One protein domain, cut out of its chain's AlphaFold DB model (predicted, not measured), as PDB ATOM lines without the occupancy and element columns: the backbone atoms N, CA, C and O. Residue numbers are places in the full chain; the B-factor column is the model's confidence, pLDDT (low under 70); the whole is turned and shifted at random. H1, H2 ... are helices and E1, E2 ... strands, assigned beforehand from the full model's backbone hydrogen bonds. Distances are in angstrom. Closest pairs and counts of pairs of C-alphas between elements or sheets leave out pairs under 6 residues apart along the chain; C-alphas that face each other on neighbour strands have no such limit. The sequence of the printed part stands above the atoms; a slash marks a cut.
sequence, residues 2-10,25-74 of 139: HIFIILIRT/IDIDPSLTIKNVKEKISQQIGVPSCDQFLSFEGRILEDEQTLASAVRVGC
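Overview. This is residues 2 to 10 and 25 to 74 of the 139 residues of the protein "Hypothetical protein" of Rotaria magnacalcarata (UniProt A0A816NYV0). A ribbon of two antiparallel strands, E1 and E2, has the longer helix H1 near E2, and the short helix H2 sits near the first residue of H1. The printed part has 59 residues in the order E1, H1, E2, H2; the class is mixed, with under half of the residues in named elements. It is compact, with a radius of gyration of the C-alphas of 10.6 A, yet elongated, spanning 33 by 20 by 19 A.

Along the chain. E1 is residues 7 to 10, from C-alpha 7 at (-31.164, 20.214, 39.285). H1 is residues 33 to 44, 16.0 A long. E2 is residues 51 to 55, 12.9 A long. H2 is residues 66 to 70, to C-alpha 70 at (-34.244, 15.829, 50.341).

Arrangement. E1 and E2 are antiparallel at 155 degrees, with N 52 and O 9 at 2.9 A. Residues 54 to 55 of E2 also pair with 58 to 59, antiparallel. The closest C-alphas of H1 and E2, Lys 37 and Gln 51, are 7.3 A apart. H1 and H2 are close but not clearly touching, their closest C-alphas, Ile 33 and Leu 66, at 5.8 A. E1 and H2 are apart. In H1 and H2 every O i to N i+4 pair is within hydrogen-bond range.

Size, cuts and confidence. Residues 11 to 24 are not printed; C-alphas 10 and 25 are 16.6 A apart. Residues 2 to 10, 51 and 69 to 74 have pLDDT under 70.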
ATOM      1  N   HIS A   2     -24.628   7.007  47.976       54.66
ATOM      2  CA  HIS A   2     -25.876   7.742  47.757       54.66
ATOM      3  C   HIS A   2     -25.610   8.840  46.733       54.66
ATOM      4  O   HIS A   2     -24.964   9.833  47.041       54.66
ATOM      5  N   ILE A   3     -26.069   8.625  45.505       56.25
ATOM      6  CA  ILE A   3     -25.926   9.586  44.419       56.25
ATOM      7  C   ILE A   3     -27.159  10.492  44.445       56.25
ATOM      8  O   ILE A   3     -28.270  10.036  44.176       56.25
ATOM      9  N   PHE A   4     -26.976  11.765  44.793       62.50
ATOM     10  CA  PHE A   4     -28.052  12.755  44.791       62.50
ATOM     11  C   PHE A   4     -28.067  13.499  43.454       62.50
ATOM     12  O   PHE A   4     -27.093  14.152  43.087       62.50
ATOM     13  N   ILE A   5     -29.177  13.407  42.721       65.12
ATOM     14  CA  ILE A   5     -29.383  14.143  41.467       65.12
ATOM     15  C   ILE A   5     -30.036  15.483  41.818       65.12
ATOM     16  O   ILE A   5     -31.207  15.527  42.192       65.12
ATOM     17  N   ILE A   6     -29.279  16.578  41.722       68.69
ATOM     18  CA  ILE A   6     -29.763  17.936  42.014       68.69
ATOM     19  C   ILE A   6     -29.840  18.724  40.709       68.69
ATOM     20  O   ILE A   6     -28.865  18.804  39.962       68.69
ATOM     21  N   LEU A   7     -30.995  19.338  40.440       69.88
ATOM     22  CA  LEU A   7     -31.164  20.214  39.285       69.88
ATOM     23  C   LEU A   7     -30.753  21.636  39.670       69.88
ATOM     24  O   LEU A   7     -31.433  22.316  40.446       69.88
ATOM     25  N   ILE A   8     -29.637  22.088  39.100       68.19
ATOM     26  CA  ILE A   8     -29.126  23.447  39.271       68.19
ATOM     27  C   ILE A   8     -29.732  24.322  38.178       68.19
ATOM     28  O   ILE A   8     -29.585  24.040  36.990       68.19
ATOM     29  N   ARG A   9     -30.402  25.405  38.572       67.12
ATOM     30  CA  ARG A   9     -30.844  26.450  37.642       67.12
ATOM     31  C   ARG A   9     -29.961  27.667  37.875       67.12
ATOM     32  O   ARG A   9     -29.973  28.221  38.968       67.12
ATOM     33  N   THR A  10     -29.186  28.085  36.883       60.94
ATOM     34  CA  THR A  10     -28.424  29.340  36.943       60.94
ATOM     35  C   THR A  10     -29.150  30.396  36.126       60.94
ATOM     36  O   THR A  10     -29.833  30.076  35.149       60.94
ATOM     37  N   ILE A  25     -22.751  14.805  40.870       74.12
ATOM     38  CA  ILE A  25     -21.607  15.004  41.766       74.12
ATOM     39  C   ILE A  25     -21.768  14.161  43.027       74.12
ATOM     40  O   ILE A  25     -22.863  14.047  43.575       74.12
ATOM     41  N   ASP A  26     -20.664  13.579  43.489       78.88
ATOM     42  CA  ASP A  26     -20.621  12.867  44.764       78.88
ATOM     43  C   ASP A  26     -20.531  13.887  45.908       78.88
ATOM     44  O   ASP A  26     -19.552  14.634  46.054       78.88
ATOM     45  N   ILE A  27     -21.612  13.976  46.676       78.88
ATOM     46  CA  ILE A  27     -21.755  14.887  47.808       78.88
ATOM     47  C   ILE A  27     -22.338  14.127  48.991       78.88
ATOM     48  O   ILE A  27     -23.260  13.325  48.849       78.88
ATOM     49  N   ASP A  28     -21.791  14.400  50.171       82.88
ATOM     50  CA  ASP A  28     -22.252  13.765  51.394       82.88
ATOM     51  C   ASP A  28     -23.562  14.422  51.877       82.88
ATOM     52  O   ASP A  28     -23.636  15.654  51.948       82.88
ATOM     53  N   PRO A  29     -24.605  13.642  52.219       74.19
ATOM     54  CA  PRO A  29     -25.898  14.179  52.640       74.19
ATOM     55  C   PRO A  29     -25.851  14.932  53.975       74.19
ATOM     56  O   PRO A  29     -26.781  15.681  54.284       74.19
ATOM     57  N   SER A  30     -24.782  14.773  54.758       78.88
ATOM     58  CA  SER A  30     -24.556  15.527  55.996       78.88
ATOM     59  C   SER A  30     -24.092  16.961  55.727       78.88
ATOM     60  O   SER A  30     -24.086  17.781  56.644       78.88
ATOM     61  N   LEU A  31     -23.705  17.289  54.488       83.38
ATOM     62  CA  LEU A  31     -23.309  18.641  54.111       83.38
ATOM     63  C   LEU A  31     -24.515  19.580  54.013       83.38
ATOM     64  O   LEU A  31     -25.638  19.190  53.687       83.38
ATOM     65  N   THR A  32     -24.255  20.855  54.280       84.12
ATOM     66  CA  THR A  32     -25.224  21.942  54.124       84.12
ATOM     67  C   THR A  32     -25.384  22.333  52.660       84.12
ATOM     68  O   THR A  32     -24.462  22.172  51.856       84.12
ATOM     69  N   ILE A  33     -26.537  22.906  52.308       83.06
ATOM     70  CA  ILE A  33     -26.800  23.421  50.955       83.06
ATOM     71  C   ILE A  33     -25.746  24.452  50.534       83.06
ATOM     72  O   ILE A  33     -25.293  24.426  49.389       83.06
ATOM     73  N   LYS A  34     -25.269  25.285  51.466       84.38
ATOM     74  CA  LYS A  34     -24.150  26.206  51.231       84.38
ATOM     75  C   LYS A  34     -22.865  25.487  50.785       84.38
ATOM     76  O   LYS A  34     -22.254  25.893  49.800       84.38
ATOM     77  N   ASN A  35     -22.478  24.402  51.461       84.75
ATOM     78  CA  ASN A  35     -21.292  23.622  51.085       84.75
ATOM     79  C   ASN A  35     -21.482  22.904  49.743       84.75
ATOM     80  O   ASN A  35     -20.544  22.792  48.954       84.75
ATOM     81  N   VAL A  36     -22.700  22.435  49.462       83.00
ATOM     82  CA  VAL A  36     -23.032  21.820  48.172       83.00
ATOM     83  C   VAL A  36     -22.918  22.849  47.041       83.00
ATOM     84  O   VAL A  36     -22.286  22.552  46.030       83.00
ATOM     85  N   LYS A  37     -23.432  24.075  47.220       79.81
ATOM     86  CA  LYS A  37     -23.276  25.189  46.262       79.81
ATOM     87  C   LYS A  37     -21.812  25.516  45.978       79.81
ATOM     88  O   LYS A  37     -21.454  25.739  44.827       79.81
ATOM     89  N   GLU A  38     -20.961  25.512  47.002       84.38
ATOM     90  CA  GLU A  38     -19.522  25.747  46.839       84.38
ATOM     91  C   GLU A  38     -18.847  24.628  46.035       84.38
ATOM     92  O   GLU A  38     -18.139  24.906  45.067       84.38
ATOM     93  N   LYS A  39     -19.131  23.359  46.356       82.44
ATOM     94  CA  LYS A  39     -18.631  22.222  45.569       82.44
ATOM     95  C   LYS A  39     -19.103  22.267  44.120       82.44
ATOM     96  O   LYS A  39     -18.319  22.009  43.212       82.44
ATOM     97  N   ILE A  40     -20.368  22.609  43.893       78.81
ATOM     98  CA  ILE A  40     -20.907  22.789  42.542       78.81
ATOM     99  C   ILE A  40     -20.171  23.929  41.842       78.81
ATOM    100  O   ILE A  40     -19.712  23.734  40.723       78.81
ATOM    101  N   SER A  41     -20.004  25.082  42.497       79.56
ATOM    102  CA  SER A  41     -19.291  26.246  41.958       79.56
ATOM    103  C   SER A  41     -17.888  25.892  41.475       79.56
ATOM    104  O   SER A  41     -17.493  26.316  40.393       79.56
ATOM    105  N   GLN A  42     -17.174  25.044  42.214       80.88
ATOM    106  CA  GLN A  42     -15.858  24.546  41.815       80.88
ATOM    107  C   GLN A  42     -15.910  23.636  40.577       80.88
ATOM    108  O   GLN A  42     -15.005  23.689  39.751       80.88
ATOM    109  N   GLN A  43     -16.965  22.832  40.427       77.31
ATOM    110  CA  GLN A  43     -17.115  21.892  39.312       77.31
ATOM    111  C   GLN A  43     -17.595  22.563  38.019       77.31
ATOM    112  O   GLN A  43     -17.140  22.204  36.939       77.31
ATOM    113  N   ILE A  44     -18.519  23.526  38.115       75.06
ATOM    114  CA  ILE A  44     -19.112  24.198  36.944       75.06
ATOM    115  C   ILE A  44     -18.524  25.587  36.666       75.06
ATOM    116  O   ILE A  44     -18.809  26.169  35.624       75.06
ATOM    117  N   GLY A  45     -17.750  26.148  37.598       74.69
ATOM    118  CA  GLY A  45     -17.149  27.479  37.478       74.69
ATOM    119  C   GLY A  45     -18.127  28.656  37.614       74.69
ATOM    120  O   GLY A  45     -17.769  29.783  37.291       74.69
ATOM    121  N   VAL A  46     -19.363  28.424  38.070       78.06
ATOM    122  CA  VAL A  46     -20.395  29.466  38.249       78.06
ATOM    123  C   VAL A  46     -20.412  29.915  39.713       78.06
ATOM    124  O   VAL A  46     -20.407  29.052  40.591       78.06
ATOM    125  N   PRO A  47     -20.474  31.217  40.035       78.12
ATOM    126  CA  PRO A  47     -20.519  31.689  41.421       78.12
ATOM    127  C   PRO A  47     -21.774  31.204  42.169       78.12
ATOM    128  O   PRO A  47     -22.879  31.230  41.632       78.12
ATOM    129  N   SER A  48     -21.616  30.804  43.436       74.75
ATOM    130  CA  SER A  48     -22.692  30.279  44.303       74.75
ATOM    131  C   SER A  48     -23.903  31.214  44.450       74.75
ATOM    132  O   SER A  48     -25.006  30.747  44.722       74.75
ATOM    133  N   CYS A  49     -23.707  32.522  44.257       74.38
ATOM    134  CA  CYS A  49     -24.741  33.556  44.355       74.38
ATOM    135  C   CYS A  49     -25.764  33.499  43.208       74.38
ATOM    136  O   CYS A  49     -26.914  33.891  43.390       74.38
ATOM    137  N   ASP A  50     -25.349  32.993  42.041       71.12
ATOM    138  CA  ASP A  50     -26.173  32.921  40.826       71.12
ATOM    139  C   ASP A  50     -26.766  31.524  40.587       71.12
ATOM    140  O   ASP A  50     -27.469  31.293  39.592       71.12
ATOM    141  N   GLN A  51     -26.492  30.587  41.499       69.69
ATOM    142  CA  GLN A  51     -26.992  29.219  41.461       69.69
ATOM    143  C   GLN A  51     -28.241  29.060  42.331       69.69
ATOM    144  O   GLN A  51     -28.241  29.357  43.527       69.69
ATOM    145  N   PHE A  52     -29.289  28.481  41.750       73.62
ATOM    146  CA  PHE A  52     -30.491  28.070  42.465       73.62
ATOM    147  C   PHE A  52     -30.538  26.546  42.497       73.62
ATOM    148  O   PHE A  52     -30.728  25.898  41.463       73.62
ATOM    149  N   LEU A  53     -30.353  25.972  43.688       75.88
ATOM    150  CA  LEU A  53     -30.547  24.542  43.890       75.88
ATOM    151  C   LEU A  53     -32.039  24.278  43.985       75.88
ATOM    152  O   LEU A  53     -32.726  24.837  44.841       75.88
ATOM    153  N   SER A  54     -32.525  23.427  43.088       73.94
ATOM    154  CA  SER A  54     -33.893  22.942  43.121       73.94
ATOM    155  C   SER A  54     -33.909  21.425  43.196       73.94
ATOM    156  O   SER A  54     -33.199  20.748  42.450       73.94
ATOM    157  N   PHE A  55     -34.722  20.893  44.098       74.62
ATOM    158  CA  PHE A  55     -34.949  19.464  44.247       74.62
ATOM    159  C   PHE A  55     -36.448  19.190  44.155       74.62
ATOM    160  O   PHE A  55     -37.232  19.816  44.865       74.62
ATOM    161  N   GLU A  56     -36.857  18.332  43.215       73.06
ATOM    162  CA  GLU A  56     -38.273  18.019  42.935       73.06
ATOM    163  C   GLU A  56     -39.182  19.262  42.790       73.06
ATOM    164  O   GLU A  56     -40.341  19.278  43.199       73.06
ATOM    165  N   GLY A  57     -38.648  20.353  42.229       71.00
ATOM    166  CA  GLY A  57     -39.386  21.611  42.058       71.00
ATOM    167  C   GLY A  57     -39.465  22.501  43.307       71.00
ATOM    168  O   GLY A  57     -40.089  23.559  43.248       71.00
ATOM    169  N   ARG A  58     -38.809  22.130  44.413       72.62
ATOM    170  CA  ARG A  58     -38.621  22.976  45.601       72.62
ATOM    171  C   ARG A  58     -37.252  23.643  45.557       72.62
ATOM    172  O   ARG A  58     -36.261  22.985  45.258       72.62
ATOM    173  N   ILE A  59     -37.192  24.939  45.846       78.00
ATOM    174  CA  ILE A  59     -35.920  25.655  46.001       78.00
ATOM    175  C   ILE A  59     -35.346  25.327  47.378       78.00
ATOM    176  O   ILE A  59     -36.084  25.326  48.361       78.00
ATOM    177  N   LEU A  60     -34.050  25.032  47.433       79.88
ATOM    178  CA  LEU A  60     -33.353  24.712  48.674       79.88
ATOM    179  C   LEU A  60     -32.707  25.966  49.272       79.88
ATOM    180  O   LEU A  60     -32.000  26.696  48.571       79.88
ATOM    181  N   GLU A  61     -32.928  26.183  50.567       79.56
ATOM    182  CA  GLU A  61     -32.332  27.283  51.331       79.56
ATOM    183  C   GLU A  61     -30.946  26.908  51.873       79.56
ATOM    184  O   GLU A  61     -30.682  25.754  52.213       79.56
ATOM    185  N   ASP A  62     -30.053  27.897  51.958       75.50
ATOM    186  CA  ASP A  62     -28.643  27.722  52.332       75.50
ATOM    187  C   ASP A  62     -28.425  27.150  53.743       75.50
ATOM    188  O   ASP A  62     -27.389  26.529  53.998       75.50
ATOM    189  N   GLU A  63     -29.399  27.339  54.635       76.94
ATOM    190  CA  GLU A  63     -29.332  26.959  56.052       76.94
ATOM    191  C   GLU A  63     -29.726  25.497  56.319       76.94
ATOM    192  O   GLU A  63     -29.533  24.995  57.426       76.94
ATOM    193  N   GLN A  64     -30.242  24.778  55.317       75.00
ATOM    194  CA  GLN A  64     -30.672  23.390  55.478       75.00
ATOM    195  C   GLN A  64     -29.549  22.391  55.133       75.00
ATOM    196  O   GLN A  64     -28.623  22.685  54.372       75.00
ATOM    197  N   THR A  65     -29.601  21.184  55.701       80.38
ATOM    198  CA  THR A  65     -28.725  20.072  55.289       80.38
ATOM    199  C   THR A  65     -29.297  19.373  54.065       80.38
ATOM    200  O   THR A  65     -30.517  19.305  53.916       80.38
ATOM    201  N   LEU A  66     -28.447  18.813  53.197       77.38
ATOM    202  CA  LEU A  66     -28.907  18.091  52.008       77.38
ATOM    203  C   LEU A  66     -29.828  16.922  52.393       77.38
ATOM    204  O   LEU A  66     -30.895  16.759  51.808       77.38
ATOM    205  N   ALA A  67     -29.479  16.171  53.440       78.12
ATOM    206  CA  ALA A  67     -30.329  15.119  53.990       78.12
ATOM    207  C   ALA A  67     -31.712  15.632  54.411       78.12
ATOM    208  O   ALA A  67     -32.708  14.962  54.158       78.12
ATOM    209  N   SER A  68     -31.784  16.795  55.069       73.31
ATOM    210  CA  SER A  68     -33.052  17.363  55.539       73.31
ATOM    211  C   SER A  68     -33.870  17.978  54.408       73.31
ATOM    212  O   SER A  68     -35.090  17.892  54.442       73.31
ATOM    213  N   ALA A  69     -33.210  18.565  53.411       68.25
ATOM    214  CA  ALA A  69     -33.833  19.158  52.233       68.25
ATOM    215  C   ALA A  69     -34.462  18.107  51.305       68.25
ATOM    216  O   ALA A  69     -35.510  18.337  50.705       68.25
ATOM    217  N   VAL A  70     -33.813  16.946  51.194       65.75
ATOM    218  CA  VAL A  70     -34.244  15.829  50.341       65.75
ATOM    219  C   VAL A  70     -35.189  14.878  51.092       65.75
ATOM    220  O   VAL A  70     -35.996  14.177  50.482       65.75
ATOM    221  N   ARG A  71     -35.144  14.863  52.431       62.38
ATOM    222  CA  ARG A  71     -36.130  14.157  53.255       62.38
ATOM    223  C   ARG A  71     -37.451  14.922  53.196       62.38
ATOM    224  O   ARG A  71     -37.650  15.886  53.927       62.38
ATOM    225  N   VAL A  72     -38.381  14.441  52.372       55.41
ATOM    226  CA  VAL A  72     -39.787  14.867  52.390       55.41
ATOM    227  C   VAL A  72     -40.399  14.470  53.735       55.41
ATOM    228  O   VAL A  72     -40.958  13.392  53.907       55.41
ATOM    229  N   GLY A  73     -40.231  15.340  54.725       47.53
ATOM    230  CA  GLY A  73     -40.871  15.263  56.024       47.53
ATOM    231  C   GLY A  73     -41.635  16.553  56.245       47.53
ATOM    232  O   GLY A  73     -41.038  17.608  56.436       47.53
ATOM    233  N   CYS A  74     -42.963  16.479  56.219       51.12
ATOM    234  CA  CYS A  74     -43.804  17.473  56.868       51.12
ATOM    235  C   CYS A  74     -43.389  17.550  58.347       51.12
ATOM    236  O   CYS A  74     -43.704  16.667  59.141       51.12
TER     237      CYS A  74